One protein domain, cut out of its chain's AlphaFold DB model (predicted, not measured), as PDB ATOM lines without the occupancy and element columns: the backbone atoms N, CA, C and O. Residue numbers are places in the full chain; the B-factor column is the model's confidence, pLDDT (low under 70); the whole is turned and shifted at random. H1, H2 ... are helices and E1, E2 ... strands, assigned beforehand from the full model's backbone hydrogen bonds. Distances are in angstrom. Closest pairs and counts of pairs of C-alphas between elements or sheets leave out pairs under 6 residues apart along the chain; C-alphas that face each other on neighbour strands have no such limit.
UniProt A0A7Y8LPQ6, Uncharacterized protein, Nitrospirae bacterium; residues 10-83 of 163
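AT A GLANCE: This is residues 10 to 83 of the 163 residues of an uncharacterized protein of Nitrospirae bacterium (UniProt A0A7Y8LPQ6). A small three-stranded sheet has H2 across one face; H1 leads away from the end of E2, and a long loop sticks out and returns to H2, residues 33 to 57 standing free. The printed part has 74 residues, with named elements in the order E1 E2 H1 H2 E3, class mixed; the sheet, E2 - E1 - E3, is antiparallel. It is loose, radius of gyration of the C-alphas 15.0 A, spanning 41 by 29 by 20 A.

IN THESE COORDINATES: E1, residues 10 to 14, starts at C-alpha (22.397, 40.017, 109.747). E2 is residues 20 to 24; E3, 80 to 82, ends at C-alpha (16.150, 42.960, 113.414). H1, 25 to 36, spans 16.6 A and H2, 60 to 73, 20.1 A.

HOW THE PARTS SIT: Hairpin E1 and E2 has N 12 and O 21 at 2.9 A; E1 and E3, N 13 and O 81 at 2.8 A, within hydrogen-bond range. H2 is on the sheet, height 8.9 A. H1 touches H2, closest C-alphas Leu 28 and Ala 69, 6.5 A, through residues 27 to 31 alone. Every O i to N i+4 pair is within range in H1, 9 of 10 in H2.

THE WHOLE: The printed part has no cut. The H1 to H2 link is long; pLDDT is under 70 at residues 35 to 62.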
ATOM      1  N   ASP A  10      23.701  39.811 109.140       86.19
ATOM      2  CA  ASP A  10      22.397  40.017 109.747       86.19
ATOM      3  C   ASP A  10      21.586  41.055 108.971       86.19
ATOM      4  O   ASP A  10      22.135  41.816 108.172       86.19
ATOM      5  N   TYR A  11      20.270  41.057 109.179       89.44
ATOM      6  CA  TYR A  11      19.345  41.882 108.410       89.44
ATOM      7  C   TYR A  11      18.388  42.637 109.320       89.44
ATOM      8  O   TYR A  11      17.816  42.069 110.253       89.44
ATOM      9  N   PHE A  12      18.160  43.900 108.990       91.19
ATOM     10  CA  PHE A  12      17.288  44.807 109.722       91.19
ATOM     11  C   PHE A  12      16.295  45.448 108.758       91.19
ATOM     12  O   PHE A  12      16.630  45.756 107.617       91.19
ATOM     13  N   LEU A  13      15.059  45.613 109.213       92.88
ATOM     14  CA  LEU A  13      14.022  46.357 108.516       92.88
ATOM     15  C   LEU A  13      14.057  47.806 108.997       92.88
ATOM     16  O   LEU A  13      13.849  48.051 110.185       92.88
ATOM     17  N   ASP A  14      14.258  48.745 108.079       92.62
ATOM     18  CA  ASP A  14      13.989  50.158 108.322       92.62
ATOM     19  C   ASP A  14      12.472  50.389 108.285       92.62
ATOM     20  O   ASP A  14      11.834  50.294 107.234       92.62
ATOM     21  N   CYS A  15      11.869  50.689 109.434       90.44
ATOM     22  CA  CYS A  15      10.421  50.870 109.539       90.44
ATOM     23  C   CYS A  15       9.919  52.185 108.921       90.44
ATOM     24  O   CYS A  15       8.708  52.351 108.769       90.44
ATOM     25  N   ILE A  16      10.814  53.115 108.573       89.25
ATOM     26  CA  ILE A  16      10.458  54.376 107.915       89.25
ATOM     27  C   ILE A  16      10.402  54.188 106.399       89.25
ATOM     28  O   ILE A  16       9.431  54.615 105.772       89.25
ATOM     29  N   THR A  17      11.426  53.572 105.803       90.44
ATOM     30  CA  THR A  17      11.503  53.412 104.339       90.44
ATOM     31  C   THR A  17      10.899  52.098 103.847       90.44
ATOM     32  O   THR A  17      10.424  52.028 102.715       90.44
ATOM     33  N   GLY A  18      10.877  51.068 104.698       88.44
ATOM     34  CA  GLY A  18      10.531  49.695 104.333       88.44
ATOM     35  C   GLY A  18      11.697  48.899 103.740       88.44
ATOM     36  O   GLY A  18      11.488  47.762 103.307       88.44
ATOM     37  N   ASP A  19      12.906  49.465 103.709       91.25
ATOM     38  CA  ASP A  19      14.083  48.804 103.154       91.25
ATOM     39  C   ASP A  19      14.668  47.763 104.111       91.25
ATOM     40  O   ASP A  19      14.567  47.860 105.336       91.25
ATOM     41  N   VAL A  20      15.312  46.750 103.529       91.19
ATOM     42  CA  VAL A  20      16.099  45.768 104.278       91.19
ATOM     43  C   VAL A  20      17.565  46.145 104.180       91.19
ATOM     44  O   VAL A  20      18.146  46.126 103.095       91.19
ATOM     45  N   VAL A  21      18.157  46.428 105.331       89.38
ATOM     46  CA  VAL A  21      19.576  46.722 105.485       89.38
ATOM     47  C   VAL A  21      20.302  45.458 105.936       89.38
ATOM     48  O   VAL A  21      19.789  44.711 106.770       89.38
ATOM     49  N   SER A  22      21.481  45.193 105.375       85.56
ATOM     50  CA  SER A  22      22.318  44.040 105.721       85.56
ATOM     51  C   SER A  22      23.642  44.476 106.328       85.56
ATOM     52  O   SER A  22      24.258  45.402 105.812       85.56
ATOM     53  N   PHE A  23      24.117  43.746 107.333       74.69
ATOM     54  CA  PHE A  23      25.376  44.039 108.022       74.69
ATOM     55  C   PHE A  23      26.239  42.814 108.138       74.69
ATOM     56  O   PHE A  23      25.720  41.739 108.427       74.69
ATOM     57  N   SER A  24      27.552  42.984 108.005       78.19
ATOM     58  CA  SER A  24      28.481  41.947 108.428       78.19
ATOM     59  C   SER A  24      28.422  41.791 109.947       78.19
ATOM     60  O   SER A  24      28.688  42.735 110.690       78.19
ATOM     61  N   GLU A  25      28.136  40.577 110.417       73.88
ATOM     62  CA  GLU A  25      28.130  40.270 111.854       73.88
ATOM     63  C   GLU A  25      29.518  40.516 112.483       73.88
ATOM     64  O   GLU A  25      29.639  40.872 113.654       73.88
ATOM     65  N   GLN A  26      30.581  40.367 111.687       73.75
ATOM     66  CA  GLN A  26      31.953  40.613 112.117       73.75
ATOM     67  C   GLN A  26      32.212  42.097 112.404       73.75
ATOM     68  O   GLN A  26      32.874  42.413 113.389       73.75
ATOM     69  N   ILE A  27      31.692  42.996 111.566       73.31
ATOM     70  CA  ILE A  27      31.885  44.443 111.731       73.31
ATOM     71  C   ILE A  27      31.097  44.946 112.936       73.31
ATOM     72  O   ILE A  27      31.645  45.701 113.731       73.31
ATOM     73  N   LEU A  28      29.862  44.470 113.133       70.38
ATOM     74  CA  LEU A  28      29.067  44.842 114.304       70.38
ATOM     75  C   LEU A  28      29.781  44.462 115.609       70.38
ATOM     76  O   LEU A  28      29.919  45.299 116.492       70.38
ATOM     77  N   LYS A  29      30.309  43.233 115.691       73.25
ATOM     78  CA  LYS A  29      31.082  42.769 116.855       73.25
ATOM     79  C   LYS A  29      32.328  43.619 117.107       73.25
ATOM     80  O   LYS A  29      32.643  43.896 118.257       73.25
ATOM     81  N   GLU A  30      33.034  44.022 116.052       72.88
ATOM     82  CA  GLU A  30      34.220  44.880 116.162       72.88
ATOM     83  C   GLU A  30      33.857  46.296 116.644       72.88
ATOM     84  O   GLU A  30      34.535  46.839 117.514       72.88
ATOM     85  N   VAL A  31      32.778  46.887 116.117       71.62
ATOM     86  CA  VAL A  31      32.285  48.209 116.541       71.62
ATOM     87  C   VAL A  31      31.799  48.167 117.991       71.62
ATOM     88  O   VAL A  31      32.213  49.007 118.787       71.62
ATOM     89  N   GLU A  32      30.992  47.169 118.363       70.81
ATOM     90  CA  GLU A  32      30.555  46.959 119.750       70.81
ATOM     91  C   GLU A  32      31.753  46.793 120.694       70.81
ATOM     92  O   GLU A  32      31.816  47.463 121.724       70.81
ATOM     93  N   ALA A  33      32.735  45.955 120.339       74.38
ATOM     94  CA  ALA A  33      33.924  45.744 121.162       74.38
ATOM     95  C   ALA A  33      34.693  47.052 121.402       74.38
ATOM     96  O   ALA A  33      35.002  47.372 122.544       74.38
ATOM     97  N   ARG A  34      34.930  47.861 120.363       70.81
ATOM     98  CA  ARG A  34      35.648  49.142 120.510       70.81
ATOM     99  C   ARG A  34      34.897  50.180 121.339       70.81
ATOM    100  O   ARG A  34      35.535  51.020 121.972       70.81
ATOM    101  N   LEU A  35      33.566  50.151 121.320       66.62
ATOM    102  CA  LEU A  35      32.744  51.074 122.102       66.62
ATOM    103  C   LEU A  35      32.716  50.694 123.588       66.62
ATOM    104  O   LEU A  35      32.796  51.585 124.427       66.62
ATOM    105  N   TYR A  36      32.665  49.398 123.912       63.53
ATOM    106  CA  TYR A  36      32.524  48.920 125.294       63.53
ATOM    107  C   TYR A  36      33.832  48.455 125.963       63.53
ATOM    108  O   TYR A  36      33.863  48.333 127.184       63.53
ATOM    109  N   GLU A  37      34.938  48.247 125.234       56.00
ATOM    110  CA  GLU A  37      36.265  47.999 125.841       56.00
ATOM    111  C   GLU A  37      36.828  49.225 126.593       56.00
ATOM    112  O   GLU A  37      37.790  49.087 127.345       56.00
ATOM    113  N   ASN A  38      36.212  50.406 126.452       50.97
ATOM    114  CA  ASN A  38      36.621  51.641 127.133       50.97
ATOM    115  C   ASN A  38      35.818  51.968 128.413       50.97
ATOM    116  O   ASN A  38      36.121  52.967 129.059       50.97
ATOM    117  N   ASP A  39      34.824  51.160 128.800       46.22
ATOM    118  CA  ASP A  39      33.916  51.484 129.921       46.22
ATOM    119  C   ASP A  39      34.338  50.903 131.292       46.22
ATOM    120  O   ASP A  39      33.674  51.169 132.296       46.22
ATOM    121  N   ASP A  40      35.441  50.143 131.378       47.91
ATOM    122  CA  ASP A  40      35.876  49.481 132.629       47.91
ATOM    123  C   ASP A  40      37.007  50.193 133.408       47.91
ATOM    124  O   ASP A  40      37.459  49.689 134.438       47.91
ATOM    125  N   GLU A  41      37.415  51.405 133.026       45.44
ATOM    126  CA  GLU A  41      38.158  52.299 133.928       45.44
ATOM    127  C   GLU A  41      37.609  53.724 133.828       45.44
ATOM    128  O   GLU A  41      37.471  54.248 132.734       45.44
ATOM    129  N   GLU A  42      37.270  54.314 134.987       45.56
ATOM    130  CA  GLU A  42      36.841  55.705 135.207       45.56
ATOM    131  C   GLU A  42      36.847  56.588 133.948       45.56
ATOM    132  O   GLU A  42      37.920  56.979 133.487       45.56
ATOM    133  N   ILE A  43      35.668  57.022 133.479       46.94
ATOM    134  CA  ILE A  43      35.553  58.222 132.639       46.94
ATOM    135  C   ILE A  43      36.081  59.401 133.473       46.94
ATOM    136  O   ILE A  43      35.336  60.097 134.165       46.94
ATOM    137  N   LYS A  44      37.403  59.573 133.495       37.94
ATOM    138  CA  LYS A  44      38.051  60.829 133.831       37.94
ATOM    139  C   LYS A  44      37.736  61.777 132.682       37.94
ATOM    140  O   LYS A  44      37.704  61.360 131.531       37.94
ATOM    141  N   ASP A  45      37.519  63.041 133.019       38.84
ATOM    142  CA  ASP A  45      37.252  64.186 132.135       38.84
ATOM    143  C   ASP A  45      38.330  64.459 131.049       38.84
ATOM    144  O   ASP A  45      38.417  65.565 130.524       38.84
ATOM    145  N   ASP A  46      39.132  63.466 130.672       39.38
ATOM    146  CA  ASP A  46      40.152  63.513 129.639       39.38
ATOM    147  C   ASP A  46      39.777  62.518 128.527       39.38
ATOM    148  O   ASP A  46      40.368  61.447 128.394       39.38
ATOM    149  N   ILE A  47      38.820  62.888 127.665       45.34
ATOM    150  CA  ILE A  47      38.914  62.442 126.268       45.34
ATOM    151  C   ILE A  47      40.120  63.197 125.704       45.34
ATOM    152  O   ILE A  47      39.992  64.271 125.113       45.34
ATOM    153  N   GLU A  48      41.319  62.691 125.982       39.94
ATOM    154  CA  GLU A  48      42.524  63.125 125.295       39.94
ATOM    155  C   GLU A  48      42.305  62.726 123.834       39.94
ATOM    156  O   GLU A  48      42.182  61.543 123.514       39.94
ATOM    157  N   TYR A  49      42.120  63.725 122.963       44.56
ATOM    158  CA  TYR A  49      42.067  63.527 121.519       44.56
ATOM    159  C   TYR A  49      43.212  62.589 121.143       44.56
ATOM    160  O   TYR A  49      44.375  62.972 121.251       44.56
ATOM    161  N   ILE A  50      42.895  61.362 120.729       43.84
ATOM    162  CA  ILE A  50      43.908  60.484 120.162       43.84
ATOM    163  C   ILE A  50      44.368  61.192 118.885       43.84
ATOM    164  O   ILE A  50      43.615  61.259 117.912       43.84
ATOM    165  N   GLU A  51      45.577  61.764 118.895       43.03
ATOM    166  CA  GLU A  51      46.293  62.119 117.669       43.03
ATOM    167  C   GLU A  51      46.567  60.805 116.926       43.03
ATOM    168  O   GLU A  51      47.605  60.162 117.081       43.03
ATOM    169  N   TYR A  52      45.577  60.345 116.159       44.28
ATOM    170  CA  TYR A  52      45.760  59.290 115.175       44.28
ATOM    171  C   TYR A  52      46.536  59.895 114.005       44.28
ATOM    172  O   TYR A  52      45.953  60.312 113.006       44.28
ATOM    173  N   ASP A  53      47.861  59.940 114.126       43.19
ATOM    174  CA  ASP A  53      48.730  60.369 113.024       43.19
ATOM    175  C   ASP A  53      48.609  59.456 111.787       43.19
ATOM    176  O   ASP A  53      48.999  59.857 110.695       43.19
ATOM    177  N   GLU A  54      47.999  58.271 111.913       48.16
ATOM    178  CA  GLU A  54      47.562  57.448 110.782       48.16
ATOM    179  C   GLU A  54      46.248  56.726 111.135       48.16
ATOM    180  O   GLU A  54      46.250  55.553 111.517       48.16
ATOM    181  N   ILE A  55      45.102  57.411 111.020       51.34
ATOM    182  CA  ILE A  55      43.831  56.700 110.800       51.34
ATOM    183  C   ILE A  55      44.031  55.932 109.486       51.34
ATOM    184  O   ILE A  55      44.293  56.578 108.468       51.34
ATOM    185  N   PRO A  56      43.977  54.586 109.469       50.47
ATOM    186  CA  PRO A  56      44.029  53.857 108.210       50.47
ATOM    187  C   PRO A  56      42.897  54.394 107.339       50.47
ATOM    188  O   PRO A  56      41.763  54.397 107.811       50.47
ATOM    189  N   GLU A  57      43.190  54.870 106.123       56.88
ATOM    190  CA  GLU A  57      42.142  55.254 105.173       56.88
ATOM    191  C   GLU A  57      41.222  54.042 105.004       56.88
ATOM    192  O   GLU A  57      41.589  53.031 104.390       56.88
ATOM    193  N   LEU A  58      40.061  54.104 105.653       60.06
ATOM    194  CA  LEU A  58      39.040  53.093 105.510       60.06
ATOM    195  C   LEU A  58      38.558  53.214 104.066       60.06
ATOM    196  O   LEU A  58      38.303  54.322 103.601       60.06
ATOM    197  N   PRO A  59      38.478  52.111 103.311       67.50
ATOM    198  CA  PRO A  59      37.850  52.171 102.004       67.50
ATOM    199  C   PRO A  59      36.435  52.745 102.142       67.50
ATOM    200  O   PRO A  59      35.735  52.342 103.063       67.50
ATOM    201  N   ASP A  60      35.989  53.594 101.215       65.50
ATOM    202  CA  ASP A  60      34.680  54.273 101.288       65.50
ATOM    203  C   ASP A  60      33.506  53.316 101.608       65.50
ATOM    204  O   ASP A  60      32.615  53.632 102.385       65.50
ATOM    205  N   TRP A  61      33.535  52.086 101.076       62.88
ATOM    206  CA  TRP A  61      32.507  51.063 101.333       62.88
ATOM    207  C   TRP A  61      32.466  50.554 102.784       62.88
ATOM    208  O   TRP A  61      31.475  49.966 103.199       62.88
ATOM    209  N   MET A  62      33.544  50.745 103.541       69.31
ATOM    210  CA  MET A  62      33.633  50.438 104.965       69.31
ATOM    211  C   MET A  62      33.154  51.616 105.820       69.31
ATOM    212  O   MET A  62      32.639  51.383 106.908       69.31
ATOM    213  N   GLU A  63      33.280  52.859 105.336       73.00
ATOM    214  CA  GLU A  63      32.721  54.040 106.009       73.00
ATOM    215  C   GLU A  63      31.191  53.976 106.040       73.00
ATOM    216  O   GLU A  63      30.609  54.077 107.120       73.00
ATOM    217  N   ASP A  64      30.558  53.685 104.897       75.31
ATOM    218  CA  ASP A  64      29.099  53.522 104.791       75.31
ATOM    219  C   ASP A  64      28.574  52.411 105.729       75.31
ATOM    220  O   ASP A  64      27.551  52.569 106.398       75.31
ATOM    221  N   GLU A  65      29.277  51.272 105.807       75.00
ATOM    222  CA  GLU A  65      28.899  50.159 106.692       75.00
ATOM    223  C   GLU A  65      29.052  50.516 108.180       75.00
ATOM    224  O   GLU A  65      28.243  50.077 109.000       75.00
ATOM    225  N   ILE A  66      30.061  51.317 108.536       76.31
ATOM    226  CA  ILE A  66      30.298  51.777 109.909       76.31
ATOM    227  C   ILE A  66      29.265  52.831 110.326       76.31
ATOM    228  O   ILE A  66      28.729  52.734 111.432       76.31
ATOM    229  N   GLU A  67      28.963  53.812 109.471       80.38
ATOM    230  CA  GLU A  67      27.947  54.840 109.742       80.38
ATOM    231  C   GLU A  67      26.593  54.187 110.015       80.38
ATOM    232  O   GLU A  67      25.971  54.407 111.055       80.38
ATOM    233  N   LEU A  68      26.191  53.284 109.128       78.56
ATOM    234  CA  LEU A  68      24.939  52.561 109.240       78.56
ATOM    235  C   LEU A  68      24.917  51.626 110.466       78.56
ATOM    236  O   LEU A  68      23.876  51.468 111.105       78.56
ATOM    237  N   ALA A  69      26.056  51.032 110.847       77.06
ATOM    238  CA  ALA A  69      26.159  50.230 112.068       77.06
ATOM    239  C   ALA A  69      25.980  51.089 113.328       77.06
ATOM    240  O   ALA A  69      25.304  50.663 114.265       77.06
ATOM    241  N   MET A  70      26.534  52.305 113.342       78.25
ATOM    242  CA  MET A  70      26.297  53.266 114.421       78.25
ATOM    243  C   MET A  70      24.834  53.706 114.469       78.25
ATOM    244  O   MET A  70      24.269  53.759 115.560       78.25
ATOM    245  N   GLU A  71      24.202  53.969 113.320       83.38
ATOM    246  CA  GLU A  71      22.776  54.315 113.277       83.38
ATOM    247  C   GLU A  71      21.904  53.244 113.937       83.38
ATOM    248  O   GLU A  71      21.010  53.588 114.703       83.38
ATOM    249  N   ILE A  72      22.172  51.960 113.675       82.06
ATOM    250  CA  ILE A  72      21.421  50.858 114.288       82.06
ATOM    251  C   ILE A  72      21.763  50.688 115.767       82.06
ATOM    252  O   ILE A  72      20.860  50.526 116.585       82.06
ATOM    253  N   LEU A  73      23.049  50.704 116.129       76.81
ATOM    254  CA  LEU A  73      23.475  50.470 117.511       76.81
ATOM    255  C   LEU A  73      22.964  51.562 118.461       76.81
ATOM    256  O   LEU A  73      22.612  51.276 119.605       76.81
ATOM    257  N   PHE A  74      22.893  52.803 117.976       80.38
ATOM    258  CA  PHE A  74      22.398  53.956 118.725       80.38
ATOM    259  C   PHE A  74      20.945  54.321 118.386       80.38
ATOM    260  O   PHE A  74      20.502  55.426 118.708       80.38
ATOM    261  N   ASP A  75      20.179  53.413 117.775       83.56
ATOM    262  CA  ASP A  75      18.776  53.639 117.430       83.56
ATOM    263  C   ASP A  75      17.875  53.679 118.677       83.56
ATOM    264  O   ASP A  75      17.269  52.691 119.099       83.56
ATOM    265  N   VAL A  76      17.756  54.864 119.273       76.25
ATOM    266  CA  VAL A  76      16.885  55.103 120.436       76.25
ATOM    267  C   VAL A  76      15.397  55.031 120.059       76.25
ATOM    268  O   VAL A  76      14.550  54.754 120.913       76.25
ATOM    269  N   GLU A  77      15.055  55.272 118.791       81.12
ATOM    270  CA  GLU A  77      13.669  55.346 118.316       81.12
ATOM    271  C   GLU A  77      13.103  53.980 117.887       81.12
ATOM    272  O   GLU A  77      11.900  53.872 117.650       81.12
ATOM    273  N   ASN A  78      13.925  52.922 117.872       83.88
ATOM    274  CA  ASN A  78      13.584  51.591 117.350       83.88
ATOM    275  C   ASN A  78      13.061  51.646 115.901       83.88
ATOM    276  O   ASN A  78      12.128  50.923 115.533       83.88
ATOM    277  N   ARG A  79      13.647  52.523 115.081       90.31
ATOM    278  CA  ARG A  79      13.433  52.576 113.632       90.31
ATOM    279  C   ARG A  79      13.823  51.262 112.956       90.31
ATOM    280  O   ARG A  79      13.121  50.816 112.046       90.31
ATOM    281  N   TYR A  80      14.928  50.660 113.373       91.50
ATOM    282  CA  TYR A  80      15.490  49.457 112.789       91.50
ATOM    283  C   TYR A  80      15.099  48.230 113.610       91.50
ATOM    284  O   TYR A  80      15.487  48.061 114.763       91.50
ATOM    285  N   ILE A  81      14.347  47.321 112.992       91.81
ATOM    286  CA  ILE A  81      13.939  46.071 113.635       91.81
ATOM    287  C   ILE A  81      14.708  44.916 113.011       91.81
ATOM    288  O   ILE A  81      14.589  44.644 111.816       91.81
ATOM    289  N   ARG A  82      15.456  44.180 113.839       90.94
ATOM    290  CA  ARG A  82      16.150  42.960 113.414       90.94
ATOM    291  C   ARG A  82      15.157  41.956 112.829       90.94
ATOM    292  O   ARG A  82      14.204  41.540 113.495       90.94
ATOM    293  N   ILE A  83      15.405  41.518 111.601       92.31
ATOM    294  CA  ILE A  83      14.610  40.483 110.944       92.31
ATOM    295  C   ILE A  83      14.976  39.144 111.589       92.31
ATOM    296  O   ILE A  83      16.145  38.763 111.554       92.31
TER     297      ILE A  83